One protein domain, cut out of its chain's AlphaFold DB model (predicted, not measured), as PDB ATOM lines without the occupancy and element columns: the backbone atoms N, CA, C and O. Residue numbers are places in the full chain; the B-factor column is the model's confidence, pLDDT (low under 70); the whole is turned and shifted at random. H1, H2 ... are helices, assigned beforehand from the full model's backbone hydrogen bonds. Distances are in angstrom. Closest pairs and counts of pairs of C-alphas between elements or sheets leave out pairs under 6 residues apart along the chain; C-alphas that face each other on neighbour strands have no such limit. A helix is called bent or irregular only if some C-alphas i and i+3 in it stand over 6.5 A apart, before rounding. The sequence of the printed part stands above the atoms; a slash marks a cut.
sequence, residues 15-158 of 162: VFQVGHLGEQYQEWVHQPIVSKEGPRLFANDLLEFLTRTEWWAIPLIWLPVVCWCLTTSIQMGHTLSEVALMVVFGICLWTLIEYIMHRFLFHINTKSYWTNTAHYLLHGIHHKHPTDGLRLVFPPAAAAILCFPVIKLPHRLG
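What this domain is: This is residues 15 to 158 of the 162 residues of an uncharacterized protein of Oryza meyeriana var. granulata (UniProt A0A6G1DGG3). Two long helices, H3 and H4, make a V-shaped helical hairpin, its arms joined at one end by residues 76 to 79, and a small head with H1 packed side by side with H5 sits at the end of H4. H6 sticks out from residue 143 on, and H2 is a short helix near the open end of the V. The printed part has 144 residues with six named helices, in the order H1 to H6, and no named strand: the class is all helix. It is loose, with a radius of gyration of the C-alphas of 18.4 A, and spans 55 by 27 by 25 A, its length made by the V and the head.

Where its parts are: H1 is residues 18 to 29, beginning at C-alpha 18 (13.740, 48.720, -43.116). H2 is residues 45 to 50. H3, residues 57 to 75, is 27.7 A from first to last C-alpha. H4, residues 80 to 106, the longest helix, is 36.0 A and begins at C-alpha 80 (-35.611, 48.606, -35.235). H5 is residues 113 to 128, 17.3 A, with a kink of 69 degrees near residue 122. H6, residues 140 to 156, is 24.0 A, with a kink of 42 degrees near residue 147, and ends at C-alpha 156 (-16.428, 32.196, -25.999). H1, H5 and H6 are irregular, with C-alphas 20 and 23 9.0 A apart, 122 and 125 7.5 A, and, only just, 146 and 149 6.9 A.

How they stand to each other: H1 and H5 touch, the closest C-alphas being those of Gly 19 and Tyr 113, 3.7 A apart; they run the same way at 36 degrees, only just a steep tilt. H2 is close to but not clearly touching H6, with the C-alphas of Leu 50 and Ala 141 closest at 7.5 A. H3 and H4 form a helical hairpin and touch with residues 70 to 74 and 80 to 83 alone, closest at the C-alphas of Ser 73 and Val 83, 6.9 A; they run opposite ways at 37 degrees, only just a steep tilt. H4 touches H5 with residue 106 alone: the closest C-alphas, of Phe 106 and His 123, are 5.5 A apart. H3 and H6 are close but not clearly touching, with the C-alphas of Ile 58 and Pro 140 closest at 7.6 A. H4 and H6 are apart. Every O i to N i+4 pair is within hydrogen-bond range in H2, against 13 of 15 in H3, 22 of 23 in H4, 10 of 12 in H5, 8 of 13 in H6 and 2 of 8 in H1, where 6 of 9 O i to N i+3 pairs are.

The domain as a whole: The C-alphas of Gln 24 and Gly 77 are the two farthest apart, 56.2 A. The printed part has no cut. The links from H1 to H2 and from H5 to H6 are long. Mean pLDDT of the printed part is 92.5; residues 151 to 158 are under 70.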
ATOM      1  N   VAL A  15      10.590  45.847 -47.574       95.06
ATOM      2  CA  VAL A  15      10.133  45.223 -46.314       95.06
ATOM      3  C   VAL A  15      11.274  44.618 -45.501       95.06
ATOM      4  O   VAL A  15      11.345  44.830 -44.297       95.06
ATOM      5  N   PHE A  16      12.214  43.926 -46.145       94.50
ATOM      6  CA  PHE A  16      13.347  43.311 -45.443       94.50
ATOM      7  C   PHE A  16      14.566  44.238 -45.302       94.50
ATOM      8  O   PHE A  16      15.548  43.861 -44.663       94.50
ATOM      9  N   GLN A  17      14.511  45.454 -45.859       97.88
ATOM     10  CA  GLN A  17      15.545  46.476 -45.686       97.88
ATOM     11  C   GLN A  17      15.310  47.297 -44.416       97.88
ATOM     12  O   GLN A  17      16.240  47.477 -43.635       97.88
ATOM     13  N   VAL A  18      14.072  47.748 -44.179       97.31
ATOM     14  CA  VAL A  18      13.740  48.720 -43.116       97.31
ATOM     15  C   VAL A  18      14.080  48.242 -41.703       97.31
ATOM     16  O   VAL A  18      14.376  49.056 -40.832       97.31
ATOM     17  N   GLY A  19      14.104  46.929 -41.469       96.94
ATOM     18  CA  GLY A  19      14.537  46.369 -40.193       96.94
ATOM     19  C   GLY A  19      15.995  46.696 -39.842       96.94
ATOM     20  O   GLY A  19      16.316  46.871 -38.667       96.94
ATOM     21  N   HIS A  20      16.876  46.839 -40.837       97.44
ATOM     22  CA  HIS A  20      18.299  47.127 -40.624       97.44
ATOM     23  C   HIS A  20      18.572  48.566 -40.158       97.44
ATOM     24  O   HIS A  20      19.664  48.838 -39.670       97.44
ATOM     25  N   LEU A  21      17.590  49.471 -40.249       96.56
ATOM     26  CA  LEU A  21      17.714  50.849 -39.757       96.56
ATOM     27  C   LEU A  21      17.844  50.931 -38.226       96.56
ATOM     28  O   LEU A  21      18.293  51.948 -37.702       96.56
ATOM     29  N   GLY A  22      17.438  49.886 -37.495       95.88
ATOM     30  CA  GLY A  22      17.543  49.847 -36.037       95.88
ATOM     31  C   GLY A  22      16.877  51.058 -35.377       95.88
ATOM     32  O   GLY A  22      15.686  51.301 -35.570       95.88
ATOM     33  N   GLU A  23      17.653  51.838 -34.623       95.88
ATOM     34  CA  GLU A  23      17.168  53.036 -33.925       95.88
ATOM     35  C   GLU A  23      16.844  54.217 -34.855       95.88
ATOM     36  O   GLU A  23      16.024  55.059 -34.502       95.88
ATOM     37  N   GLN A  24      17.426  54.264 -36.059       96.19
ATOM     38  CA  GLN A  24      17.202  55.341 -37.038       96.19
ATOM     39  C   GLN A  24      15.851  55.211 -37.756       96.19
ATOM     40  O   GLN A  24      15.404  56.131 -38.439       96.19
ATOM     41  N   TYR A  25      15.188  54.063 -37.605       97.44
ATOM     42  CA  TYR A  25      13.936  53.750 -38.282       97.44
ATOM     43  C   TYR A  25      12.832  54.776 -38.011       97.44
ATOM     44  O   TYR A  25      12.141  55.190 -38.939       97.44
ATOM     45  N   GLN A  26      12.676  55.187 -36.751       96.94
ATOM     46  CA  GLN A  26      11.584  56.065 -36.331       96.94
ATOM     47  C   GLN A  26      11.690  57.453 -36.956       96.94
ATOM     48  O   GLN A  26      10.688  58.008 -37.388       96.94
ATOM     49  N   GLU A  27      12.897  57.997 -37.069       96.81
ATOM     50  CA  GLU A  27      13.099  59.245 -37.797       96.81
ATOM     51  C   GLU A  27      12.876  59.027 -39.297       96.81
ATOM     52  O   GLU A  27      12.093  59.740 -39.917       96.81
ATOM     53  N   TRP A  28      13.482  57.982 -39.872       97.12
ATOM     54  CA  TRP A  28      13.409  57.701 -41.305       97.12
ATOM     55  C   TRP A  28      11.978  57.498 -41.828       97.12
ATOM     56  O   TRP A  28      11.654  57.978 -42.921       97.12
ATOM     57  N   VAL A  29      11.124  56.787 -41.082       97.19
ATOM     58  CA  VAL A  29       9.764  56.424 -41.517       97.19
ATOM     59  C   VAL A  29       8.816  57.626 -41.543       97.19
ATOM     60  O   VAL A  29       7.928  57.674 -42.388       97.19
ATOM     61  N   HIS A  30       9.055  58.628 -40.692       96.62
ATOM     62  CA  HIS A  30       8.250  59.854 -40.612       96.62
ATOM     63  C   HIS A  30       8.775  60.992 -41.500       96.62
ATOM     64  O   HIS A  30       8.277  62.112 -41.420       96.62
ATOM     65  N   GLN A  31       9.767  60.726 -42.357       96.88
ATOM     66  CA  GLN A  31      10.211  61.655 -43.400       96.88
ATOM     67  C   GLN A  31       9.520  61.301 -44.727       96.88
ATOM     68  O   GLN A  31       9.998  60.393 -45.420       96.88
ATOM     69  N   PRO A  32       8.402  61.959 -45.088       96.25
ATOM     70  CA  PRO A  32       7.560  61.540 -46.201       96.25
ATOM     71  C   PRO A  32       8.251  61.715 -47.556       96.25
ATOM     72  O   PRO A  32       8.936  62.702 -47.815       96.25
ATOM     73  N   ILE A  33       8.008  60.765 -48.454       95.06
ATOM     74  CA  ILE A  33       8.357  60.827 -49.870       95.06
ATOM     75  C   ILE A  33       7.059  61.042 -50.643       95.06
ATOM     76  O   ILE A  33       6.205  60.157 -50.715       95.06
ATOM     77  N   VAL A  34       6.909  62.228 -51.229       92.38
ATOM     78  CA  VAL A  34       5.715  62.587 -52.001       92.38
ATOM     79  C   VAL A  34       5.876  62.074 -53.429       92.38
ATOM     80  O   VAL A  34       6.568  62.670 -54.249       92.38
ATOM     81  N   SER A  35       5.238  60.944 -53.717       89.44
ATOM     82  CA  SER A  35       5.175  60.327 -55.043       89.44
ATOM     83  C   SER A  35       3.846  59.597 -55.204       89.44
ATOM     84  O   SER A  35       3.375  58.945 -54.271       89.44
ATOM     85  N   LYS A  36       3.229  59.703 -56.385       81.31
ATOM     86  CA  LYS A  36       2.031  58.913 -56.714       81.31
ATOM     87  C   LYS A  36       2.362  57.437 -56.913       81.31
ATOM     88  O   LYS A  36       1.528  56.581 -56.644       81.31
ATOM     89  N   GLU A  37       3.565  57.150 -57.397       84.44
ATOM     90  CA  GLU A  37       4.053  55.786 -57.538       84.44
ATOM     91  C   GLU A  37       4.608  55.319 -56.193       84.44
ATOM     92  O   GLU A  37       5.542  55.919 -55.647       84.44
ATOM     93  N   GLY A  38       3.988  54.273 -55.648       86.81
ATOM     94  CA  GLY A  38       4.417  53.618 -54.420       86.81
ATOM     95  C   GLY A  38       5.645  52.729 -54.624       86.81
ATOM     96  O   GLY A  38       5.870  52.226 -55.730       86.81
ATOM     97  N   PRO A  39       6.436  52.476 -53.568       95.06
ATOM     98  CA  PRO A  39       7.589  51.594 -53.662       95.06
ATOM     99  C   PRO A  39       7.152  50.139 -53.864       95.06
ATOM    100  O   PRO A  39       6.008  49.751 -53.594       95.06
ATOM    101  N   ARG A  40       8.104  49.294 -54.264       96.19
ATOM    102  CA  ARG A  40       7.939  47.843 -54.167       96.19
ATOM    103  C   ARG A  40       8.234  47.393 -52.735       96.19
ATOM    104  O   ARG A  40       9.269  47.744 -52.172       96.19
ATOM    105  N   LEU A  41       7.348  46.601 -52.140       96.75
ATOM    106  CA  LEU A  41       7.493  46.114 -50.768       96.75
ATOM    107  C   LEU A  41       8.136  44.728 -50.725       96.75
ATOM    108  O   LEU A  41       9.084  44.519 -49.964       96.75
ATOM    109  N   PHE A  42       7.683  43.811 -51.579       97.56
ATOM    110  CA  PHE A  42       8.163  42.431 -51.627       97.56
ATOM    111  C   PHE A  42       8.785  42.076 -52.980       97.56
ATOM    112  O   PHE A  42       8.365  42.543 -54.037       97.56
ATOM    113  N   ALA A  43       9.799  41.206 -52.969       96.19
ATOM    114  CA  ALA A  43      10.326  40.625 -54.205       96.19
ATOM    115  C   ALA A  43       9.292  39.692 -54.859       96.19
ATOM    116  O   ALA A  43       9.145  39.693 -56.076       96.19
ATOM    117  N   ASN A  44       8.548  38.944 -54.042       97.12
ATOM    118  CA  ASN A  44       7.502  38.026 -54.476       97.12
ATOM    119  C   ASN A  44       6.235  38.779 -54.924       97.12
ATOM    120  O   ASN A  44       5.700  39.585 -54.165       97.12
ATOM    121  N   ASP A  45       5.738  38.472 -56.126       96.81
ATOM    122  CA  ASP A  45       4.584  39.162 -56.720       96.81
ATOM    123  C   ASP A  45       3.267  38.914 -55.977       96.81
ATOM    124  O   ASP A  45       2.442  39.820 -55.888       96.81
ATOM    125  N   LEU A  46       3.070  37.723 -55.404       95.62
ATOM    126  CA  LEU A  46       1.866  37.419 -54.629       95.62
ATOM    127  C   LEU A  46       1.831  38.238 -53.333       95.62
ATOM    128  O   LEU A  46       0.812  38.844 -53.017       95.62
ATOM    129  N   LEU A  47       2.944  38.293 -52.596       94.88
ATOM    130  CA  LEU A  47       3.039  39.119 -51.390       94.88
ATOM    131  C   LEU A  47       2.877  40.603 -51.724       94.88
ATOM    132  O   LEU A  47       2.157  41.302 -51.023       94.88
ATOM    133  N   GLU A  48       3.493  41.071 -52.810       96.12
ATOM    134  CA  GLU A  48       3.343  42.446 -53.288       96.12
ATOM    135  C   GLU A  48       1.878  42.768 -53.616       96.12
ATOM    136  O   GLU A  48       1.366  43.796 -53.172       96.12
ATOM    137  N   PHE A  49       1.192  41.873 -54.330       94.25
ATOM    138  CA  PHE A  49      -0.230  41.993 -54.644       94.25
ATOM    139  C   PHE A  49      -1.086  42.107 -53.378       94.25
ATOM    140  O   PHE A  49      -1.917  43.005 -53.289       94.25
ATOM    141  N   LEU A  50      -0.826  41.284 -52.357       93.19
ATOM    142  CA  LEU A  50      -1.550  41.332 -51.079       93.19
ATOM    143  C   LEU A  50      -1.343  42.641 -50.295       93.19
ATOM    144  O   LEU A  50      -2.132  42.935 -49.397       93.19
ATOM    145  N   THR A  51      -0.316  43.437 -50.618       94.44
ATOM    146  CA  THR A  51      -0.122  44.768 -50.010       94.44
ATOM    147  C   THR A  51      -0.901  45.886 -50.690       94.44
ATOM    148  O   THR A  51      -0.962  46.982 -50.143       94.44
ATOM    149  N   ARG A  52      -1.457  45.647 -51.882       94.94
ATOM    150  CA  ARG A  52      -2.105  46.675 -52.698       94.94
ATOM    151  C   ARG A  52      -3.611  46.539 -52.575       94.94
ATOM    152  O   ARG A  52      -4.187  45.542 -52.993       94.94
ATOM    153  N   THR A  53      -4.245  47.549 -51.997       95.69
ATOM    154  CA  THR A  53      -5.690  47.587 -51.788       95.69
ATOM    155  C   THR A  53      -6.245  48.893 -52.324       95.69
ATOM    156  O   THR A  53      -5.925  49.972 -51.837       95.69
ATOM    157  N   GLU A  54      -7.111  48.784 -53.324       95.62
ATOM    158  CA  GLU A  54      -7.864  49.919 -53.841       95.62
ATOM    159  C   GLU A  54      -8.893  50.413 -52.818       95.62
ATOM    160  O   GLU A  54      -9.517  49.618 -52.110       95.62
ATOM    161  N   TRP A  55      -9.135  51.723 -52.779       96.00
ATOM    162  CA  TRP A  55     -10.049  52.337 -51.807       96.00
ATOM    163  C   TRP A  55     -11.464  51.734 -51.844       96.00
ATOM    164  O   TRP A  55     -12.097  51.565 -50.802       96.00
ATOM    165  N   TRP A  56     -11.951  51.366 -53.035       96.81
ATOM    166  CA  TRP A  56     -13.289  50.807 -53.240       96.81
ATOM    167  C   TRP A  56     -13.424  49.367 -52.728       96.81
ATOM    168  O   TRP A  56     -14.546  48.894 -52.541       96.81
ATOM    169  N   ALA A  57     -12.317  48.671 -52.450       95.81
ATOM    170  CA  ALA A  57     -12.356  47.319 -51.898       95.81
ATOM    171  C   ALA A  57     -12.961  47.302 -50.485       95.81
ATOM    172  O   ALA A  57     -13.675  46.367 -50.133       95.81
ATOM    173  N   ILE A  58     -12.729  48.355 -49.690       94.94
ATOM    174  CA  ILE A  58     -13.249  48.472 -48.321       94.94
ATOM    175  C   ILE A  58     -14.788  48.448 -48.294       94.94
ATOM    176  O   ILE A  58     -15.341  47.536 -47.677       94.94
ATOM    177  N   PRO A  59     -15.518  49.367 -48.961       96.00
ATOM    178  CA  PRO A  59     -16.976  49.308 -48.965       96.00
ATOM    179  C   PRO A  59     -17.509  48.047 -49.657       96.00
ATOM    180  O   PRO A  59     -18.475  47.468 -49.170       96.00
ATOM    181  N   LEU A  60     -16.873  47.582 -50.739       96.88
ATOM    182  CA  LEU A  60     -17.311  46.385 -51.463       96.88
ATOM    183  C   LEU A  60     -17.300  45.126 -50.583       96.88
ATOM    184  O   LEU A  60     -18.208  44.306 -50.683       96.88
ATOM    185  N   ILE A  61     -16.286  44.971 -49.730       93.75
ATOM    186  CA  ILE A  61     -16.139  43.801 -48.855       93.75
ATOM    187  C   ILE A  61     -16.996  43.948 -47.596       93.75
ATOM    188  O   ILE A  61     -17.689  43.008 -47.210       93.75
ATOM    189  N   TRP A  62     -16.960  45.110 -46.941       93.31
ATOM    190  CA  TRP A  62     -17.514  45.250 -45.594       93.31
ATOM    191  C   TRP A  62     -18.980  45.686 -45.558       93.31
ATOM    192  O   TRP A  62     -19.684  45.301 -44.624       93.31
ATOM    193  N   LEU A  63     -19.493  46.418 -46.557       95.81
ATOM    194  CA  LEU A  63     -20.918  46.784 -46.573       95.81
ATOM    195  C   LEU A  63     -21.844  45.560 -46.657       95.81
ATOM    196  O   LEU A  63     -22.797  45.520 -45.879       95.81
ATOM    197  N   PRO A  64     -21.581  44.528 -47.489       96.81
ATOM    198  CA  PRO A  64     -22.387  43.307 -47.473       96.81
ATOM    199  C   PRO A  64     -22.403  42.611 -46.109       96.81
ATOM    200  O   PRO A  64     -23.455  42.140 -45.679       96.81
ATOM    201  N   VAL A  65     -21.268  42.590 -45.398       93.25
ATOM    202  CA  VAL A  65     -21.172  42.022 -44.043       93.25
ATOM    203  C   VAL A  65     -22.049  42.809 -43.071       93.25
ATOM    204  O   VAL A  65     -22.827  42.214 -42.331       93.25
ATOM    205  N   VAL A  66     -21.988  44.145 -43.110       94.69
ATOM    206  CA  VAL A  66     -22.847  45.009 -42.285       94.69
ATOM    207  C   VAL A  66     -24.325  44.764 -42.600       94.69
ATOM    208  O   VAL A  66     -25.108  44.526 -41.683       94.69
ATOM    209  N   CYS A  67     -24.717  44.750 -43.878       96.50
ATOM    210  CA  CYS A  67     -26.097  44.480 -44.291       96.50
ATOM    211  C   CYS A  67     -26.590  43.108 -43.816       96.50
ATOM    212  O   CYS A  67     -27.722  42.986 -43.341       96.50
ATOM    213  N   TRP A  68     -25.741  42.083 -43.909       95.62
ATOM    214  CA  TRP A  68     -26.060  40.744 -43.432       95.62
ATOM    215  C   TRP A  68     -26.251  40.708 -41.912       95.62
ATOM    216  O   TRP A  68     -27.264  40.184 -41.448       95.62
ATOM    217  N   CYS A  69     -25.360  41.332 -41.134       93.88
ATOM    218  CA  CYS A  69     -25.488  41.428 -39.677       93.88
ATOM    219  C   CYS A  69     -26.775  42.153 -39.251       93.88
ATOM    220  O   CYS A  69     -27.484  41.683 -38.363       93.88
ATOM    221  N   LEU A  70     -27.109  43.270 -39.908       95.50
ATOM    222  CA  LEU A  70     -28.334  44.027 -39.627       95.50
ATOM    223  C   LEU A  70     -29.589  43.208 -39.939       95.50
ATOM    224  O   LEU A  70     -30.502  43.133 -39.120       95.50
ATOM    225  N   THR A  71     -29.616  42.550 -41.101       96.12
ATOM    226  CA  THR A  71     -30.747  41.702 -41.511       96.12
ATOM    227  C   THR A  71     -30.919  40.524 -40.556       96.12
ATOM    228  O   THR A  71     -32.037  40.227 -40.141       96.12
ATOM    229  N   THR A  72     -29.813  39.896 -40.154       94.94
ATOM    230  CA  THR A  72     -29.810  38.784 -39.195       94.94
ATOM    231  C   THR A  72     -30.350  39.230 -37.837       94.94
ATOM    232  O   THR A  72     -31.204  38.555 -37.274       94.94
ATOM    233  N   SER A  73     -29.937  40.399 -37.337       95.00
ATOM    234  CA  SER A  73     -30.436  40.948 -36.069       95.00
ATOM    235  C   SER A  73     -31.962  41.136 -36.078       95.00
ATOM    236  O   SER A  73     -32.646  40.721 -35.143       95.00
ATOM    237  N   ILE A  74     -32.520  41.661 -37.173       96.38
ATOM    238  CA  ILE A  74     -33.976  41.806 -37.338       96.38
ATOM    239  C   ILE A  74     -34.663  40.433 -37.396       96.38
ATOM    240  O   ILE A  74     -35.686  40.226 -36.746       96.38
ATOM    241  N   GLN A  75     -34.101  39.474 -38.138       96.25
ATOM    242  CA  GLN A  75     -34.634  38.105 -38.228       96.25
ATOM    243  C   GLN A  75     -34.613  37.368 -36.880       96.25
ATOM    244  O   GLN A  75     -35.461  36.511 -36.642       96.25
ATOM    245  N   MET A  76     -33.692  37.729 -35.983       95.50
ATOM    246  CA  MET A  76     -33.630  37.230 -34.605       95.50
ATOM    247  C   MET A  76     -34.666  37.877 -33.668       95.50
ATOM    248  O   MET A  76     -34.724  37.524 -32.492       95.50
ATOM    249  N   GLY A  77     -35.502  38.791 -34.169       96.06
ATOM    250  CA  GLY A  77     -36.606  39.397 -33.422       96.06
ATOM    251  C   GLY A  77     -36.278  40.729 -32.747       96.06
ATOM    252  O   GLY A  77     -37.128  41.251 -32.026       96.06
ATOM    253  N   HIS A  78     -35.092  41.304 -32.982       96.56
ATOM    254  CA  HIS A  78     -34.776  42.642 -32.483       96.56
ATOM    255  C   HIS A  78     -35.622  43.712 -33.180       96.56
ATOM    256  O   HIS A  78     -35.790  43.726 -34.402       96.56
ATOM    257  N   THR A  79     -36.130  44.652 -32.391       97.50
ATOM    258  CA  THR A  79     -36.836  45.838 -32.877       97.50
ATOM    259  C   THR A  79     -35.883  46.775 -33.621       97.50
ATOM    260  O   THR A  79     -34.683  46.824 -33.348       97.50
ATOM    261  N   LEU A  80     -36.419  47.607 -34.520       96.12
ATOM    262  CA  LEU A  80     -35.611  48.606 -35.235       96.12
ATOM    263  C   LEU A  80     -34.882  49.570 -34.285       96.12
ATOM    264  O   LEU A  80     -33.762  49.980 -34.576       96.12
ATOM    265  N   SER A  81     -35.488  49.906 -33.142       97.31
ATOM    266  CA  SER A  81     -34.857  50.731 -32.107       97.31
ATOM    267  C   SER A  81     -33.660  50.044 -31.455       97.31
ATOM    268  O   SER A  81     -32.635  50.689 -31.247       97.31
ATOM    269  N   GLU A  82     -33.755  48.747 -31.158       96.06
ATOM    270  CA  GLU A  82     -32.639  47.985 -30.588       96.06
ATOM    271  C   GLU A  82     -31.494  47.871 -31.594       96.06
ATOM    272  O   GLU A  82     -30.350  48.151 -31.245       96.06
ATOM    273  N   VAL A  83     -31.800  47.555 -32.857       96.69
ATOM    274  CA  VAL A  83     -30.802  47.509 -33.935       96.69
ATOM    275  C   VAL A  83     -30.121  48.868 -34.102       96.69
ATOM    276  O   VAL A  83     -28.895  48.939 -34.176       96.69
ATOM    277  N   ALA A  84     -30.886  49.964 -34.102       96.81
ATOM    278  CA  ALA A  84     -30.330  51.313 -34.187       96.81
ATOM    279  C   ALA A  84     -29.398  51.630 -33.005       96.81
ATOM    280  O   ALA A  84     -28.307  52.160 -33.213       96.81
ATOM    281  N   LEU A  85     -29.782  51.263 -31.777       97.00
ATOM    282  CA  LEU A  85     -28.934  51.429 -30.593       97.00
ATOM    283  C   LEU A  85     -27.649  50.598 -30.684       97.00
ATOM    284  O   LEU A  85     -26.581  51.110 -30.354       97.00
ATOM    285  N   MET A  86     -27.722  49.356 -31.171       95.19
ATOM    286  CA  MET A  86     -26.543  48.513 -31.401       95.19
ATOM    287  C   MET A  86     -25.597  49.128 -32.436       95.19
ATOM    288  O   MET A  86     -24.385  49.118 -32.229       95.19
ATOM    289  N   VAL A  87     -26.127  49.701 -33.522       96.25
ATOM    290  CA  VAL A  87     -25.325  50.400 -34.540       96.25
ATOM    291  C   VAL A  87     -24.639  51.628 -33.950       96.25
ATOM    292  O   VAL A  87     -23.433  51.788 -34.118       96.25
ATOM    293  N   VAL A  88     -25.376  52.476 -33.227       97.69
ATOM    294  CA  VAL A  88     -24.811  53.672 -32.580       97.69
ATOM    295  C   VAL A  88     -23.727  53.281 -31.580       97.69
ATOM    296  O   VAL A  88     -22.635  53.845 -31.605       97.69
ATOM    297  N   PHE A  89     -23.991  52.280 -30.737       96.00
ATOM    298  CA  PHE A  89     -22.998  51.750 -29.810       96.00
ATOM    299  C   PHE A  89     -21.765  51.214 -30.545       96.00
ATOM    300  O   PHE A  89     -20.642  51.529 -30.159       96.00
ATOM    301  N   GLY A  90     -21.960  50.461 -31.631       94.12
ATOM    302  CA  GLY A  90     -20.883  49.942 -32.471       94.12
ATOM    303  C   GLY A  90     -20.014  51.046 -33.075       94.12
ATOM    304  O   GLY A  90     -18.794  50.928 -33.051       94.12
ATOM    305  N   ILE A  91     -20.613  52.146 -33.545       96.50
ATOM    306  CA  ILE A  91     -19.884  53.319 -34.052       96.50
ATOM    307  C   ILE A  91     -19.073  53.979 -32.930       96.50
ATOM    308  O   ILE A  91     -17.890  54.255 -33.114       96.50
ATOM    309  N   CYS A  92     -19.667  54.196 -31.753       97.31
ATOM    310  CA  CYS A  92     -18.957  54.758 -30.600       97.31
ATOM    311  C   CYS A  92     -17.805  53.858 -30.126       97.31
ATOM    312  O   CYS A  92     -16.739  54.340 -29.750       97.31
ATOM    313  N   LEU A  93     -18.006  52.541 -30.146       94.50
ATOM    314  CA  LEU A  93     -16.961  51.582 -29.815       94.50
ATOM    315  C   LEU A  93     -15.856  51.586 -30.877       94.50
ATOM    316  O   LEU A  93     -14.678  51.537 -30.529       94.50
ATOM    317  N   TRP A  94     -16.219  51.683 -32.159       95.06
ATOM    318  CA  TRP A  94     -15.264  51.786 -33.256       95.06
ATOM    319  C   TRP A  94     -14.366  53.014 -33.111       95.06
ATOM    320  O   TRP A  94     -13.153  52.861 -33.190       95.06
ATOM    321  N   THR A  95     -14.911  54.202 -32.832       96.75
ATOM    322  CA  THR A  95     -14.083  55.413 -32.675       96.75
ATOM    323  C   THR A  95     -13.099  55.295 -31.507       96.75
ATOM    324  O   THR A  95     -11.965  55.769 -31.599       96.75
ATOM    325  N   LEU A  96     -13.480  54.604 -30.426       95.75
ATOM    326  CA  LEU A  96     -12.572  54.285 -29.325       95.75
ATOM    327  C   LEU A  96     -11.467  53.302 -29.750       95.75
ATOM    328  O   LEU A  96     -10.296  53.519 -29.434       95.75
ATOM    329  N   ILE A  97     -11.822  52.226 -30.461       93.06
ATOM    330  CA  ILE A  97     -10.861  51.236 -30.972       93.06
ATOM    331  C   ILE A  97      -9.890  51.894 -31.952       93.06
ATOM    332  O   ILE A  97      -8.683  51.702 -31.823       93.06
ATOM    333  N   GLU A  98     -10.396  52.697 -32.886       94.94
ATOM    334  CA  GLU A  98      -9.610  53.471 -33.844       94.94
ATOM    335  C   GLU A  98      -8.580  54.333 -33.117       94.94
ATOM    336  O   GLU A  98      -7.390  54.259 -33.421       94.94
ATOM    337  N   TYR A  99      -9.007  55.081 -32.097       96.94
ATOM    338  CA  TYR A  99      -8.107  55.906 -31.300       96.94
ATOM    339  C   TYR A  99      -7.004  55.086 -30.620       96.94
ATOM    340  O   TYR A  99      -5.828  55.446 -30.693       96.94
ATOM    341  N   ILE A 100      -7.367  53.979 -29.966       96.31
ATOM    342  CA  ILE A 100      -6.413  53.119 -29.257       96.31
ATOM    343  C   ILE A 100      -5.418  52.495 -30.240       96.31
ATOM    344  O   ILE A 100      -4.208  52.554 -30.015       96.31
ATOM    345  N   MET A 101      -5.910  51.915 -31.335       94.19
ATOM    346  CA  MET A 101      -5.066  51.284 -32.346       94.19
ATOM    347  C   MET A 101      -4.146  52.305 -32.995       94.19
ATOM    348  O   MET A 101      -2.938  52.089 -33.044       94.19
ATOM    349  N   HIS A 102      -4.684  53.444 -33.427       95.81
ATOM    350  CA  HIS A 102      -3.883  54.468 -34.072       95.81
ATOM    351  C   HIS A 102      -2.803  54.987 -33.114       95.81
ATOM    352  O   HIS A 102      -1.620  54.936 -33.435       95.81
ATOM    353  N   ARG A 103      -3.169  55.382 -31.890       96.38
ATOM    354  CA  ARG A 103      -2.222  55.980 -30.941       96.38
ATOM    355  C   ARG A 103      -1.176  55.002 -30.401       96.38
ATOM    356  O   ARG A 103      -0.025  55.395 -30.248       96.38
ATOM    357  N   PHE A 104      -1.564  53.776 -30.049       96.38
ATOM    358  CA  PHE A 104      -0.695  52.870 -29.285       96.38
ATOM    359  C   PHE A 104      -0.112  51.717 -30.104       96.38
ATOM    360  O   PHE A 104       0.943  51.207 -29.736       96.38
ATOM    361  N   LEU A 105      -0.769  51.302 -31.192       94.81
ATOM    362  CA  LEU A 105      -0.281  50.227 -32.061       94.81
ATOM    363  C   LEU A 105       0.361  50.779 -33.337       94.81
ATOM    364  O   LEU A 105       1.455  50.361 -33.700       94.81
ATOM    365  N   PHE A 106      -0.303  51.710 -34.017       96.06
ATOM    366  CA  PHE A 106       0.161  52.250 -35.296       96.06
ATOM    367  C   PHE A 106       1.240  53.326 -35.147       96.06
ATOM    368  O   PHE A 106       1.974  53.545 -36.097       96.06
ATOM    369  N   HIS A 107       1.364  53.952 -33.973       96.69
ATOM    370  CA  HIS A 107       2.432  54.905 -33.625       96.69
ATOM    371  C   HIS A 107       3.357  54.367 -32.522       96.69
ATOM    372  O   HIS A 107       3.859  55.105 -31.672       96.69
ATOM    373  N   ILE A 108       3.559  53.048 -32.491       96.56
ATOM    374  CA  ILE A 108       4.468  52.418 -31.533       96.56
ATOM    375  C   ILE A 108       5.933  52.717 -31.886       96.56
ATOM    376  O   ILE A 108       6.357  52.612 -33.036       96.56
ATOM    377  N   ASN A 109       6.740  53.048 -30.875       96.62
ATOM    378  CA  ASN A 109       8.173  53.259 -31.057       96.62
ATOM    379  C   ASN A 109       8.914  51.910 -31.087       96.62
ATOM    380  O   ASN A 109       8.917  51.157 -30.111       96.62
ATOM    381  N   THR A 110       9.537  51.607 -32.221       97.06
ATOM    382  CA  THR A 110      10.235  50.350 -32.514       97.06
ATOM    383  C   THR A 110      11.713  50.589 -32.802       97.06
ATOM    384  O   THR A 110      12.093  51.634 -33.329       97.06
ATOM    385  N   LYS A 111      12.547  49.599 -32.468       96.06
ATOM    386  CA  LYS A 111      14.008  49.670 -32.643       96.06
ATOM    387  C   LYS A 111      14.644  48.390 -33.182       96.06
ATOM    388  O   LYS A 111      15.813  48.403 -33.559       96.06
ATOM    389  N   SER A 112      13.924  47.266 -33.169       96.94
ATOM    390  CA  SER A 112      14.470  45.974 -33.590       96.94
ATOM    391  C   SER A 112      14.080  45.660 -35.027       96.94
ATOM    392  O   SER A 112      13.051  46.126 -35.512       96.94
ATOM    393  N   TYR A 113      14.865  44.805 -35.683       97.56
ATOM    394  CA  TYR A 113      14.641  44.416 -37.075       97.56
ATOM    395  C   TYR A 113      13.184  44.025 -37.365       97.56
ATOM    396  O   TYR A 113      12.532  44.602 -38.239       97.56
ATOM    397  N   TRP A 114      12.644  43.084 -36.587       97.88
ATOM    398  CA  TRP A 114      11.292  42.572 -36.801       97.88
ATOM    399  C   TRP A 114      10.202  43.557 -36.378       97.88
ATOM    400  O   TRP A 114       9.171  43.624 -37.041       97.88
ATOM    401  N   THR A 115      10.424  44.351 -35.325       97.44
ATOM    402  CA  THR A 115       9.426  45.345 -34.882       97.44
ATOM    403  C   THR A 115       9.328  46.516 -35.856       97.44
ATOM    404  O   THR A 115       8.220  46.907 -36.204       97.44
ATOM    405  N   ASN A 116      10.453  46.995 -36.390       98.19
ATOM    406  CA  ASN A 116      10.491  47.999 -37.458       98.19
ATOM    407  C   ASN A 116       9.809  47.489 -38.733       98.19
ATOM    408  O   ASN A 116       9.014  48.198 -39.345       98.19
ATOM    409  N   THR A 117      10.083  46.238 -39.114       97.81
ATOM    410  CA  THR A 117       9.462  45.600 -40.285       97.81
ATOM    411  C   THR A 117       7.943  45.487 -40.119       97.81
ATOM    412  O   THR A 117       7.192  45.850 -41.023       97.81
ATOM    413  N   ALA A 118       7.476  45.040 -38.948       96.62
ATOM    414  CA  ALA A 118       6.052  44.939 -38.645       96.62
ATOM    415  C   ALA A 118       5.368  46.315 -38.613       96.62
ATOM    416  O   ALA A 118       4.336  46.495 -39.257       96.62
ATOM    417  N   HIS A 119       5.956  47.303 -37.930       97.44
ATOM    418  CA  HIS A 119       5.430  48.671 -37.894       97.44
ATOM    419  C   HIS A 119       5.342  49.277 -39.298       97.44
ATOM    420  O   HIS A 119       4.335  49.895 -39.640       97.44
ATOM    421  N   TYR A 120       6.349  49.040 -40.147       97.62
ATOM    422  CA  TYR A 120       6.351  49.535 -41.519       97.62
ATOM    423  C   TYR A 120       5.176  48.989 -42.331       97.62
ATOM    424  O   TYR A 120       4.512  49.760 -43.016       97.62
ATOM    425  N   LEU A 121       4.877  47.694 -42.207       96.00
ATOM    426  CA  LEU A 121       3.732  47.067 -42.874       96.00
ATOM    427  C   LEU A 121       2.378  47.508 -42.300       96.00
ATOM    428  O   LEU A 121       1.410  47.591 -43.049       96.00
ATOM    429  N   LEU A 122       2.298  47.769 -40.992       95.31
ATOM    430  CA  LEU A 122       1.049  48.154 -40.328       95.31
ATOM    431  C   LEU A 122       0.653  49.605 -40.611       95.31
ATOM    432  O   LEU A 122      -0.522  49.881 -40.845       95.31
ATOM    433  N   HIS A 123       1.611  50.530 -40.542       96.88
ATOM    434  CA  HIS A 123       1.317  51.961 -40.646       96.88
ATOM    435  C   HIS A 123       2.492  52.814 -41.138       96.88
ATOM    436  O   HIS A 123       2.283  53.860 -41.747       96.88
ATOM    437  N   GLY A 124       3.737  52.375 -40.945       97.12
ATOM    438  CA  GLY A 124       4.906  53.154 -41.350       97.12
ATOM    439  C   GLY A 124       4.979  53.437 -42.857       97.12
ATOM    440  O   GLY A 124       5.429  54.509 -43.251       97.12
ATOM    441  N   ILE A 125       4.493  52.530 -43.712       96.75
ATOM    442  CA  ILE A 125       4.385  52.756 -45.162       96.75
ATOM    443  C   ILE A 125       3.505  53.964 -45.490       96.75
ATOM    444  O   ILE A 125       3.861  54.747 -46.365       96.75
ATOM    445  N   HIS A 126       2.419  54.163 -44.745       96.12
ATOM    446  CA  HIS A 126       1.528  55.301 -44.930       96.12
ATOM    447  C   HIS A 126       2.220  56.623 -44.565       96.12
ATOM    448  O   HIS A 126       2.153  57.570 -45.342       96.12
ATOM    449  N   HIS A 127       2.963  56.677 -43.452       96.81
ATOM    450  CA  HIS A 127       3.770  57.861 -43.102       96.81
ATOM    451  C   HIS A 127       4.855  58.154 -44.129       96.81
ATOM    452  O   HIS A 127       5.081  59.305 -44.504       96.81
ATOM    453  N   LYS A 128       5.520  57.100 -44.608       97.06
ATOM    454  CA  LYS A 128       6.640  57.237 -45.532       97.06
ATOM    455  C   LYS A 128       6.196  57.602 -46.947       97.06
ATOM    456  O   LYS A 128       6.889  58.367 -47.609       97.06
ATOM    457  N   HIS A 129       5.065  57.074 -47.411       96.75
ATOM    458  CA  HIS A 129       4.520  57.275 -48.756       96.75
ATOM    459  C   HIS A 129       3.035  57.679 -48.683       96.75
ATOM    460  O   HIS A 129       2.158  56.905 -49.068       96.75
ATOM    461  N   PRO A 130       2.724  58.902 -48.214       96.38
ATOM    462  CA  PRO A 130       1.351  59.310 -47.891       96.38
ATOM    463  C   PRO A 130       0.424  59.417 -49.109       96.38
ATOM    464  O   PRO A 130      -0.795  59.454 -48.963       96.38
ATOM    465  N   THR A 131       0.993  59.479 -50.315       95.62
ATOM    466  CA  THR A 131       0.274  59.629 -51.587       95.62
ATOM    467  C   THR A 131       0.137  58.331 -52.388       95.62
ATOM    468  O   THR A 131      -0.411  58.370 -53.489       95.62
ATOM    469  N   ASP A 132       0.601  57.192 -51.859       95.56
ATOM    470  CA  ASP A 132       0.367  55.872 -52.459       95.56
ATOM    471  C   ASP A 132      -1.081  55.425 -52.190       95.56
ATOM    472  O   ASP A 132      -1.421  54.929 -51.111       95.56
ATOM    473  N   GLY A 133      -1.948  55.598 -53.190       94.12
ATOM    474  CA  GLY A 133      -3.375  55.281 -53.079       94.12
ATOM    475  C   GLY A 133      -3.678  53.800 -52.823       94.12
ATOM    476  O   GLY A 133      -4.721  53.494 -52.251       94.12
ATOM    477  N   LEU A 134      -2.767  52.888 -53.183       95.31
ATOM    478  CA  LEU A 134      -2.941  51.444 -52.986       95.31
ATOM    479  C   LEU A 134      -2.548  50.981 -51.582       95.31
ATOM    480  O   LEU A 134      -2.771  49.822 -51.235       95.31
ATOM    481  N   ARG A 135      -1.927  51.854 -50.784       95.44
ATOM    482  CA  ARG A 135      -1.420  51.545 -49.435       95.44
ATOM    483  C   ARG A 135      -1.932  52.510 -48.376       95.44
ATOM    484  O   ARG A 135      -1.349  52.633 -47.302       95.44
ATOM    485  N   LEU A 136      -3.032  53.188 -48.697       93.81
ATOM    486  CA  LEU A 136      -3.726  54.101 -47.801       93.81
ATOM    487  C   LEU A 136      -4.699  53.359 -46.880       93.81
ATOM    488  O   LEU A 136      -4.736  53.600 -45.677       93.81
ATOM    489  N   VAL A 137      -5.507  52.467 -47.455       95.31
ATOM    490  CA  VAL A 137      -6.501  51.690 -46.709       95.31
ATOM    491  C   VAL A 137      -5.886  50.410 -46.160       95.31
ATOM    492  O   VAL A 137      -4.974  49.833 -46.753       95.31
ATOM    493  N   PHE A 138      -6.399  49.940 -45.026       92.94
ATOM    494  CA  PHE A 138      -5.878  48.734 -44.395       92.94
ATOM    495  C   PHE A 138      -6.255  47.481 -45.213       92.94
ATOM    496  O   PHE A 138      -7.447  47.268 -45.460       92.94
ATOM    497  N   PRO A 139      -5.294  46.632 -45.632       92.69
ATOM    498  CA  PRO A 139      -5.595  45.480 -46.479       92.69
ATOM    499  C   PRO A 139      -6.564  44.487 -45.811       92.69
ATOM    500  O   PRO A 139      -6.347  44.128 -44.649       92.69
ATOM    501  N   PRO A 140      -7.580  43.954 -46.520       89.19
ATOM    502  CA  PRO A 140      -8.559  43.024 -45.946       89.19
ATOM    503  C   PRO A 140      -7.938  41.777 -45.305       89.19
ATOM    504  O   PRO A 140      -8.394  41.325 -44.257       89.19
ATOM    505  N   ALA A 141      -6.861  41.245 -45.892       85.94
ATOM    506  CA  ALA A 141      -6.139  40.102 -45.334       85.94
ATOM    507  C   ALA A 141      -5.504  40.428 -43.969       85.94
ATOM    508  O   ALA A 141      -5.587  39.628 -43.038       85.94
ATOM    509  N   ALA A 142      -4.920  41.621 -43.825       85.94
ATOM    510  CA  ALA A 142      -4.372  42.086 -42.555       85.94
ATOM    511  C   ALA A 142      -5.492  42.397 -41.546       85.94
ATOM    512  O   ALA A 142      -5.380  42.038 -40.372       85.94
ATOM    513  N   ALA A 143      -6.594  43.005 -42.003       86.50
ATOM    514  CA  ALA A 143      -7.770  43.269 -41.173       86.50
ATOM    515  C   ALA A 143      -8.331  41.973 -40.577       86.50
ATOM    516  O   ALA A 143      -8.567  41.912 -39.375       86.50
ATOM    517  N   ALA A 144      -8.467  40.910 -41.374       82.12
ATOM    518  CA  ALA A 144      -8.969  39.620 -40.903       82.12
ATOM    519  C   ALA A 144      -8.140  39.047 -39.736       82.12
ATOM    520  O   ALA A 144      -8.707  38.517 -38.779       82.12
ATOM    521  N   ILE A 145      -6.810  39.204 -39.775       83.69
ATOM    522  CA  ILE A 145      -5.908  38.774 -38.696       83.69
ATOM    523  C   ILE A 145      -6.153  39.595 -37.421       83.69
ATOM    524  O   ILE A 145      -6.283  39.019 -36.341       83.69
ATOM    525  N   LEU A 146      -6.257  40.924 -37.535       79.81
ATOM    526  CA  LEU A 146      -6.502  41.808 -36.387       79.81
ATOM    527  C   LEU A 146      -7.911  41.648 -35.799       79.81
ATOM    528  O   LEU A 146      -8.091  41.741 -34.586       79.81
ATOM    529  N   CYS A 147      -8.909  41.371 -36.637       79.38
ATOM    530  CA  CYS A 147     -10.296  41.189 -36.217       79.38
ATOM    531  C   CYS A 147     -10.554  39.822 -35.570       79.38
ATOM    532  O   CYS A 147     -11.504  39.688 -34.800       79.38
ATOM    533  N   PHE A 148      -9.727  38.805 -35.834       77.06
ATOM    534  CA  PHE A 148      -9.904  37.452 -35.295       77.06
ATOM    535  C   PHE A 148     -10.146  37.390 -33.767       77.06
ATOM    536  O   PHE A 148     -11.128  36.762 -33.357       77.06
ATOM    537  N   PRO A 149      -9.334  38.033 -32.897       70.94
ATOM    538  CA  PRO A 149      -9.593  38.043 -31.454       70.94
ATOM    539  C   PRO A 149     -10.901  38.753 -31.074       70.94
ATOM    540  O   PRO A 149     -11.585  38.299 -30.158       70.94
ATOM    541  N   VAL A 150     -11.280  39.814 -31.795       71.00
ATOM    542  CA  VAL A 150     -12.517  40.577 -31.550       71.00
ATOM    543  C   VAL A 150     -13.749  39.726 -31.866       71.00
ATOM    544  O   VAL A 150     -14.685  39.675 -31.075       71.00
ATOM    545  N   ILE A 151     -13.722  38.986 -32.978       67.25
ATOM    546  CA  ILE A 151     -14.832  38.128 -33.425       67.25
ATOM    547  C   ILE A 151     -14.977  36.880 -32.539       67.25
ATOM    548  O   ILE A 151     -16.082  36.395 -32.314       67.25
ATOM    549  N   LYS A 152     -13.878  36.336 -32.002       63.19
ATOM    550  CA  LYS A 152     -13.899  35.126 -31.156       63.19
ATOM    551  C   LYS A 152     -14.409  35.372 -29.732       63.19
ATOM    552  O   LYS A 152     -14.838  34.417 -29.081       63.19
ATOM    553  N   LEU A 153     -14.347  36.608 -29.238       60.44
ATOM    554  CA  LEU A 153     -14.697  36.942 -27.855       60.44
ATOM    555  C   LEU A 153     -16.195  36.710 -27.532       60.44
ATOM    556  O   LEU A 153     -16.464  36.035 -26.537       60.44
ATOM    557  N   PRO A 154     -17.171  37.124 -28.370       58.38
ATOM    558  CA  PRO A 154     -18.595  36.839 -28.147       58.38
ATOM    559  C   PRO A 154     -18.953  35.346 -28.161       58.38
ATOM    560  O   PRO A 154     -19.768  34.903 -27.353       58.38
ATOM    561  N   HIS A 155     -18.314  34.549 -29.029       58.31
ATOM    562  CA  HIS A 155     -18.543  33.098 -29.100       58.31
ATOM    563  C   HIS A 155     -18.069  32.369 -27.838       58.31
ATOM    564  O   HIS A 155     -18.731  31.450 -27.366       58.31
ATOM    565  N   ARG A 156     -16.934  32.782 -27.256       55.81
ATOM    566  CA  ARG A 156     -16.428  32.196 -25.999       55.81
ATOM    567  C   ARG A 156     -17.270  32.564 -24.782       55.81
ATOM    568  O   ARG A 156     -17.260  31.830 -23.803       55.81
ATOM    569  N   LEU A 157     -17.973  33.688 -24.850       56.06
ATOM    570  CA  LEU A 157     -18.854  34.171 -23.793       56.06
ATOM    571  C   LEU A 157     -20.303  33.663 -23.940       56.06
ATOM    572  O   LEU A 157     -21.150  34.035 -23.138       56.06
ATOM    573  N   GLY A 158     -20.586  32.804 -24.930       50.56
ATOM    574  CA  GLY A 158     -21.893  32.158 -25.106       50.56
ATOM    575  C   GLY A 158     -22.976  33.034 -25.744       50.56
ATOM    576  O   GLY A 158     -24.141  32.657 -25.712       50.56
TER     577      GLY A 158